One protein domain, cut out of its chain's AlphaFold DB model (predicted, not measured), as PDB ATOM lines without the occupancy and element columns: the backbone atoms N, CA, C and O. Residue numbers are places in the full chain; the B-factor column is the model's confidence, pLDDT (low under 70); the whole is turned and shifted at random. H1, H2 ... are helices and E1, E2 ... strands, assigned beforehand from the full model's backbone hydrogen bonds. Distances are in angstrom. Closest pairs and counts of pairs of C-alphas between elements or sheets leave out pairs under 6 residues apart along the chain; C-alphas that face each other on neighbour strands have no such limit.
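Overview. This is residues 19 to 78 of the 145 residues of the protein "Hypothetical protein" of Meloidogyne enterolobii (UniProt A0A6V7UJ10). The domain is a loose U: the straight helix H1 makes one arm, a small sheet of three strands makes the other, and the stretch from residue 34 through the short helix H2 joins them across the base. The space between the two arms is open, and most of H1 sticks out, with residues 19 to 27 and 30 to 33 standing free. The printed part has 60 residues, with named elements in the order H1, H2, E1, E2, E3; the class is mixed, and the antiparallel sheet has the order E1, E2, E3. The whole is loose, with a radius of gyration of the C-alphas of 13.6 A and spans of 36 by 25 by 22 A.

Along the chain. H1, residues 19 to 33, starts at C-alpha 19 (36.432, 28.248, -30.714) and is 21.5 A long. H2 is residues 43 to 46, 5.4 A. E1 is residues 54 to 59, 13.7 A; E2 is residues 63 to 68, 15.7 A; E3 is residues 73 to 77, 13.1 A, ending at C-alpha 77 (50.891, 52.512, -32.278).

Arrangement. H1 is apart from H2 and from E1, E2 and E3. In H1 each O i to N i+4 pair is within hydrogen-bond range; H2 is too short for such a pair. H2 only grazes the sheet; its closest C-alphas to E3 are those of Phe 45 and Leu 76, 8.0 A apart. The strands form a meander, each the antiparallel neighbour of the one before. E1 and E2 are a hairpin at 164 degrees, with N 58 and O 65 at 2.9 A. E2 and E3 are a hairpin at 158 degrees, with N 64 and O 76 at 2.8 A.

Size, cuts and confidence. The C-alphas farthest apart, Asn 19 and Asp 70, are 39.0 A apart. The printed part has no cut and no long link. Mean pLDDT of the printed part is 79.0; residues 32 to 33 and 35 to 45 are under 70.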
ATOM      1  N   ASN A  19      37.558  28.065 -29.791       80.56
ATOM      2  CA  ASN A  19      36.432  28.248 -30.714       80.56
ATOM      3  C   ASN A  19      36.055  29.729 -30.900       80.56
ATOM      4  O   ASN A  19      35.760  30.149 -32.017       80.56
ATOM      5  N   LEU A  20      36.132  30.532 -29.833       77.19
ATOM      6  CA  LEU A  20      35.876  31.975 -29.893       77.19
ATOM      7  C   LEU A  20      36.963  32.705 -30.687       77.19
ATOM      8  O   LEU A  20      36.662  33.659 -31.401       77.19
ATOM      9  N   LEU A  21      38.224  32.264 -30.596       79.50
ATOM     10  CA  LEU A  21      39.306  32.822 -31.411       79.50
ATOM     11  C   LEU A  21      39.048  32.578 -32.904       79.50
ATOM     12  O   LEU A  21      39.138  33.510 -33.703       79.50
ATOM     13  N   LEU A  22      38.681  31.349 -33.271       83.06
ATOM     14  CA  LEU A  22      38.329  30.978 -34.646       83.06
ATOM     15  C   LEU A  22      37.147  31.796 -35.182       83.06
ATOM     16  O   LEU A  22      37.204  32.286 -36.311       83.06
ATOM     17  N   GLU A  23      36.099  31.980 -34.379       84.75
ATOM     18  CA  GLU A  23      34.952  32.821 -34.737       84.75
ATOM     19  C   GLU A  23      35.372  34.281 -34.959       84.75
ATOM     20  O   GLU A  23      35.011  34.883 -35.971       84.75
ATOM     21  N   ARG A  24      36.230  34.826 -34.087       78.88
ATOM     22  CA  ARG A  24      36.756  36.193 -34.211       78.88
ATOM     23  C   ARG A  24      37.580  36.391 -35.481       78.88
ATOM     24  O   ARG A  24      37.472  37.435 -36.124       78.88
ATOM     25  N   ILE A  25      38.401  35.404 -35.841       82.88
ATOM     26  CA  ILE A  25      39.203  35.428 -37.070       82.88
ATOM     27  C   ILE A  25      38.281  35.456 -38.293       82.88
ATOM     28  O   ILE A  25      38.487  36.282 -39.186       82.88
ATOM     29  N   LYS A  26      37.237  34.615 -38.312       86.06
ATOM     30  CA  LYS A  26      36.231  34.604 -39.387       86.06
ATOM     31  C   LYS A  26      35.494  35.940 -39.485       86.06
ATOM     32  O   LYS A  26      35.435  36.517 -40.566       86.06
ATOM     33  N   GLU A  27      35.025  36.477 -38.361       82.75
ATOM     34  CA  GLU A  27      34.347  37.779 -38.295       82.75
ATOM     35  C   GLU A  27      35.231  38.908 -38.859       82.75
ATOM     36  O   GLU A  27      34.767  39.761 -39.622       82.75
ATOM     37  N   CYS A  28      36.523  38.911 -38.517       79.19
ATOM     38  CA  CYS A  28      37.476  39.899 -39.023       79.19
ATOM     39  C   CYS A  28      37.725  39.748 -40.531       79.19
ATOM     40  O   CYS A  28      37.798  40.758 -41.236       79.19
ATOM     41  N   ALA A  29      37.808  38.514 -41.035       79.56
ATOM     42  CA  ALA A  29      37.944  38.242 -42.464       79.56
ATOM     43  C   ALA A  29      36.699  38.686 -43.258       79.56
ATOM     44  O   ALA A  29      36.829  39.325 -44.299       79.56
ATOM     45  N   GLU A  30      35.492  38.454 -42.741       81.94
ATOM     46  CA  GLU A  30      34.260  38.929 -43.388       81.94
ATOM     47  C   GLU A  30      34.151  40.460 -43.393       81.94
ATOM     48  O   GLU A  30      33.722  41.068 -44.378       81.94
ATOM     49  N   LYS A  31      34.546  41.116 -42.294       75.50
ATOM     50  CA  LYS A  31      34.585  42.585 -42.212       75.50
ATOM     51  C   LYS A  31      35.590  43.188 -43.193       75.50
ATOM     52  O   LYS A  31      35.325  44.267 -43.730       75.50
ATOM     53  N   ARG A  32      36.706  42.496 -43.452       69.75
ATOM     54  CA  ARG A  32      37.667  42.861 -44.502       69.75
ATOM     55  C   ARG A  32      37.006  42.851 -45.872       69.75
ATOM     56  O   ARG A  32      37.108  43.852 -46.576       69.75
ATOM     57  N   ASP A  33      36.322  41.767 -46.230       69.44
ATOM     58  CA  ASP A  33      35.718  41.614 -47.564       69.44
ATOM     59  C   ASP A  33      34.649  42.678 -47.832       69.44
ATOM     60  O   ASP A  33      34.476  43.140 -48.957       69.44
ATOM     61  N   LYS A  34      33.988  43.139 -46.768       73.19
ATOM     62  CA  LYS A  34      33.000  44.223 -46.806       73.19
ATOM     63  C   LYS A  34      33.615  45.634 -46.730       73.19
ATOM     64  O   LYS A  34      32.875  46.611 -46.690       73.19
ATOM     65  N   GLY A  35      34.944  45.766 -46.695       60.97
ATOM     66  CA  GLY A  35      35.656  47.048 -46.776       60.97
ATOM     67  C   GLY A  35      35.762  47.853 -45.473       60.97
ATOM     68  O   GLY A  35      36.339  48.940 -45.483       60.97
ATOM     69  N   TYR A  36      35.287  47.331 -44.336       55.94
ATOM     70  CA  TYR A  36      35.237  48.080 -43.068       55.94
ATOM     71  C   TYR A  36      36.619  48.445 -42.499       55.94
ATOM     72  O   TYR A  36      36.744  49.438 -41.789       55.94
ATOM     73  N   CYS A  37      37.670  47.681 -42.821       53.22
ATOM     74  CA  CYS A  37      39.039  47.971 -42.370       53.22
ATOM     75  C   CYS A  37      39.802  48.961 -43.269       53.22
ATOM     76  O   CYS A  37      40.818  49.506 -42.840       53.22
ATOM     77  N   SER A  38      39.341  49.213 -44.500       52.06
ATOM     78  CA  SER A  38      40.111  49.962 -45.514       52.06
ATOM     79  C   SER A  38      40.159  51.480 -45.253       52.06
ATOM     80  O   SER A  38      41.021  52.180 -45.786       52.06
ATOM     81  N   THR A  39      39.274  51.998 -44.395       51.66
ATOM     82  CA  THR A  39      39.137  53.439 -44.112       51.66
ATOM     83  C   THR A  39      39.855  53.903 -42.845       51.66
ATOM     84  O   THR A  39      39.915  55.107 -42.592       51.66
ATOM     85  N   SER A  40      40.430  52.996 -42.045       54.78
ATOM     86  CA  SER A  40      41.135  53.407 -40.830       54.78
ATOM     87  C   SER A  40      42.490  54.038 -41.174       54.78
ATOM     88  O   SER A  40      43.296  53.480 -41.923       54.78
ATOM     89  N   THR A  41      42.774  55.212 -40.608       53.09
ATOM     90  CA  THR A  41      44.013  55.968 -40.858       53.09
ATOM     91  C   THR A  41      45.271  55.137 -40.557       53.09
ATOM     92  O   THR A  41      46.286  55.299 -41.233       53.09
ATOM     93  N   GLY A  42      45.195  54.178 -39.623       53.97
ATOM     94  CA  GLY A  42      46.284  53.254 -39.281       53.97
ATOM     95  C   GLY A  42      46.670  52.271 -40.395       53.97
ATOM     96  O   GLY A  42      47.846  51.925 -40.522       53.97
ATOM     97  N   CYS A  43      45.735  51.884 -41.270       57.47
ATOM     98  CA  CYS A  43      46.012  50.986 -42.399       57.47
ATOM     99  C   CYS A  43      46.815  51.660 -43.525       57.47
ATOM    100  O   CYS A  43      47.484  50.979 -44.304       57.47
ATOM    101  N   THR A  44      46.819  52.995 -43.599       64.12
ATOM    102  CA  THR A  44      47.572  53.724 -44.636       64.12
ATOM    103  C   THR A  44      49.087  53.605 -44.474       64.12
ATOM    104  O   THR A  44      49.814  53.669 -45.464       64.12
ATOM    105  N   PHE A  45      49.574  53.405 -43.246       69.19
ATOM    106  CA  PHE A  45      50.999  53.218 -42.983       69.19
ATOM    107  C   PHE A  45      51.489  51.860 -43.490       69.19
ATOM    108  O   PHE A  45      52.508  51.789 -44.170       69.19
ATOM    109  N   LEU A  46      50.721  50.797 -43.234       71.25
ATOM    110  CA  LEU A  46      51.059  49.441 -43.675       71.25
ATOM    111  C   LEU A  46      51.056  49.305 -45.201       71.25
ATOM    112  O   LEU A  46      51.887  48.585 -45.744       71.25
ATOM    113  N   ARG A  47      50.207  50.063 -45.910       73.38
ATOM    114  CA  ARG A  47      50.225  50.116 -47.385       73.38
ATOM    115  C   ARG A  47      51.559  50.600 -47.964       73.38
ATOM    116  O   ARG A  47      51.882  50.241 -49.090       73.38
ATOM    117  N   LYS A  48      52.323  51.411 -47.226       77.75
ATOM    118  CA  LYS A  48      53.617  51.944 -47.688       77.75
ATOM    119  C   LYS A  48      54.766  50.955 -47.518       77.75
ATOM    120  O   LYS A  48      55.848  51.227 -48.025       77.75
ATOM    121  N   ILE A  49      54.553  49.860 -46.785       79.06
ATOM    122  CA  ILE A  49      55.607  48.914 -46.430       79.06
ATOM    123  C   ILE A  49      55.464  47.622 -47.249       79.06
ATOM    124  O   ILE A  49      54.456  46.911 -47.169       79.06
ATOM    125  N   PRO A  50      56.524  47.293 -47.999       81.12
ATOM    126  CA  PRO A  50      56.924  45.980 -48.437       81.12
ATOM    127  C   PRO A  50      56.484  44.809 -47.555       81.12
ATOM    128  O   PRO A  50      57.029  44.737 -46.465       81.12
ATOM    129  N   ALA A  51      55.596  43.878 -47.919       79.00
ATOM    130  CA  ALA A  51      55.376  42.717 -47.031       79.00
ATOM    131  C   ALA A  51      56.619  41.818 -47.082       79.00
ATOM    132  O   ALA A  51      57.131  41.361 -46.068       79.00
ATOM    133  N   GLU A  52      57.153  41.689 -48.291       85.81
ATOM    134  CA  GLU A  52      58.444  41.128 -48.634       85.81
ATOM    135  C   GLU A  52      59.631  41.825 -47.949       85.81
ATOM    136  O   GLU A  52      60.691  41.211 -47.853       85.81
ATOM    137  N   ASP A  53      59.479  43.057 -47.457       88.69
ATOM    138  CA  ASP A  53      60.549  43.788 -46.768       88.69
ATOM    139  C   ASP A  53      60.528  43.593 -45.254       88.69
ATOM    140  O   ASP A  53      61.495  43.955 -44.586       88.69
ATOM    141  N   VAL A  54      59.465  43.008 -44.698       89.06
ATOM    142  CA  VAL A  54      59.362  42.730 -43.264       89.06
ATOM    143  C   VAL A  54      60.079  41.418 -42.948       89.06
ATOM    144  O   VAL A  54      59.648  40.344 -43.355       89.06
ATOM    145  N   LEU A  55      61.165  41.502 -42.179       91.38
ATOM    146  CA  LEU A  55      61.906  40.341 -41.675       91.38
ATOM    147  C   LEU A  55      61.278  39.766 -40.405       91.38
ATOM    148  O   LEU A  55      61.254  38.554 -40.209       91.38
ATOM    149  N   GLN A  56      60.796  40.641 -39.523       90.94
ATOM    150  CA  GLN A  56      60.244  40.243 -38.234       90.94
ATOM    151  C   GLN A  56      59.168  41.222 -37.776       90.94
ATOM    152  O   GLN A  56      59.294  42.435 -37.956       90.94
ATOM    153  N   VAL A  57      58.135  40.684 -37.127       89.56
ATOM    154  CA  VAL A  57      57.077  41.453 -36.464       89.56
ATOM    155  C   VAL A  57      57.083  41.119 -34.980       89.56
ATOM    156  O   VAL A  57      57.140  39.951 -34.598       89.56
ATOM    157  N   THR A  58      57.011  42.143 -34.136       89.44
ATOM    158  CA  THR A  58      56.855  41.984 -32.686       89.44
ATOM    159  C   THR A  58      55.706  42.853 -32.197       89.44
ATOM    160  O   THR A  58      55.570  44.008 -32.600       89.44
ATOM    161  N   ALA A  59      54.859  42.295 -31.335       86.50
ATOM    162  CA  ALA A  59      53.750  43.011 -30.720       86.50
ATOM    163  C   ALA A  59      54.096  43.300 -29.255       86.50
ATOM    164  O   ALA A  59      54.178  42.391 -28.431       86.50
ATOM    165  N   GLY A  60      54.331  44.572 -28.941       84.00
ATOM    166  CA  GLY A  60      54.399  45.074 -27.571       84.00
ATOM    167  C   GLY A  60      53.029  45.558 -27.100       84.00
ATOM    168  O   GLY A  60      52.080  45.577 -27.873       84.00
ATOM    169  N   HIS A  61      52.927  46.014 -25.852       81.31
ATOM    170  CA  HIS A  61      51.644  46.367 -25.223       81.31
ATOM    171  C   HIS A  61      50.847  47.462 -25.964       81.31
ATOM    172  O   HIS A  61      49.629  47.391 -26.037       81.31
ATOM    173  N   ASN A  62      51.542  48.454 -26.535       85.38
ATOM    174  CA  ASN A  62      50.934  49.623 -27.195       85.38
ATOM    175  C   ASN A  62      51.422  49.834 -28.639       85.38
ATOM    176  O   ASN A  62      51.022  50.790 -29.308       85.38
ATOM    177  N   TYR A  63      52.363  49.009 -29.100       86.88
ATOM    178  CA  TYR A  63      53.033  49.188 -30.384       86.88
ATOM    179  C   TYR A  63      53.299  47.846 -31.042       86.88
ATOM    180  O   TYR A  63      53.720  46.900 -30.379       86.88
ATOM    181  N   VAL A  64      53.123  47.794 -32.355       87.94
ATOM    182  CA  VAL A  64      53.706  46.755 -33.201       87.94
ATOM    183  C   VAL A  64      54.978  47.319 -33.808       87.94
ATOM    184  O   VAL A  64      54.959  48.428 -34.344       87.94
ATOM    185  N   ALA A  65      56.078  46.581 -33.713       90.19
ATOM    186  CA  ALA A  65      57.338  46.932 -34.349       90.19
ATOM    187  C   ALA A  65      57.664  45.954 -35.482       90.19
ATOM    188  O   ALA A  65      57.454  44.745 -35.355       90.19
ATOM    189  N   PHE A  66      58.198  46.499 -36.570       91.31
ATOM    190  CA  PHE A  66      58.605  45.775 -37.769       91.31
ATOM    191  C   PHE A  66      60.100  45.978 -37.972       91.31
ATOM    192  O   PHE A  66      60.552  47.123 -38.039       91.31
ATOM    193  N   LEU A  67      60.851  44.885 -38.082       93.00
ATOM    194  CA  LEU A  67      62.225  44.912 -38.571       93.00
ATOM    195  C   LEU A  67      62.190  44.770 -40.089       93.00
ATOM    196  O   LEU A  67      61.665  43.780 -40.600       93.00
ATOM    197  N   LEU A  68      62.733  45.757 -40.793       92.62
ATOM    198  CA  LEU A  68      62.778  45.781 -42.249       92.62
ATOM    199  C   LEU A  68      64.117  45.239 -42.773       92.62
ATOM    200  O   LEU A  68      65.121  45.225 -42.055       92.62
ATOM    201  N   LYS A  69      64.145  44.807 -44.037       93.38
ATOM    202  CA  LYS A  69      65.347  44.295 -44.727       93.38
ATOM    203  C   LYS A  69      66.512  45.279 -44.781       93.38
ATOM    204  O   LYS A  69      67.661  44.862 -44.815       93.38
ATOM    205  N   ASP A  70      66.216  46.570 -44.769       92.56
ATOM    206  CA  ASP A  70      67.201  47.653 -44.718       92.56
ATOM    207  C   ASP A  70      67.702  47.950 -43.291       92.56
ATOM    208  O   ASP A  70      68.312  48.990 -43.043       92.56
ATOM    209  N   HIS A  71      67.418  47.047 -42.348       92.50
ATOM    210  CA  HIS A  71      67.742  47.149 -40.928       92.50
ATOM    211  C   HIS A  71      67.077  48.329 -40.203       92.50
ATOM    212  O   HIS A  71      67.428  48.623 -39.056       92.50
ATOM    213  N   ARG A  72      66.088  48.995 -40.815       93.31
ATOM    214  CA  ARG A  72      65.279  50.009 -40.131       93.31
ATOM    215  C   ARG A  72      64.169  49.358 -39.314       93.31
ATOM    216  O   ARG A  72      63.687  48.266 -39.613       93.31
ATOM    217  N   VAL A  73      63.738  50.076 -38.279       91.19
ATOM    218  CA  VAL A  73      62.621  49.675 -37.425       91.19
ATOM    219  C   VAL A  73      61.459  50.636 -37.625       91.19
ATOM    220  O   VAL A  73      61.580  51.834 -37.370       91.19
ATOM    221  N   ALA A  74      60.316  50.104 -38.049       88.25
ATOM    222  CA  ALA A  74      59.060  50.844 -38.105       88.25
ATOM    223  C   ALA A  74      58.199  50.499 -36.886       88.25
ATOM    224  O   ALA A  74      58.185  49.352 -36.440       88.25
ATOM    225  N   ARG A  75      57.456  51.473 -36.347       87.88
ATOM    226  CA  ARG A  75      56.525  51.238 -35.235       87.88
ATOM    227  C   ARG A  75      55.143  51.775 -35.557       87.88
ATOM    228  O   ARG A  75      55.003  52.939 -35.923       87.88
ATOM    229  N   LEU A  76      54.131  50.951 -35.320       84.50
ATOM    230  CA  LEU A  76      52.728  51.320 -35.416       84.50
ATOM    231  C   LEU A  76      52.110  51.284 -34.019       84.50
ATOM    232  O   LEU A  76      52.082  50.237 -33.376       84.50
ATOM    233  N   ARG A  77      51.642  52.438 -33.535       82.38
ATOM    234  CA  ARG A  77      50.891  52.512 -32.278       82.38
ATOM    235  C   ARG A  77      49.503  51.916 -32.487       82.38
ATOM    236  O   ARG A  77      48.876  52.190 -33.508       82.38
ATOM    237  N   TYR A  78      49.025  51.159 -31.511       78.56
ATOM    238  CA  TYR A  78      47.656  50.662 -31.483       78.56
ATOM    239  C   TYR A  78      47.075  50.773 -30.072       78.56
ATOM    240  O   TYR A  78      47.803  50.984 -29.101       78.56
TER     241      TYR A  78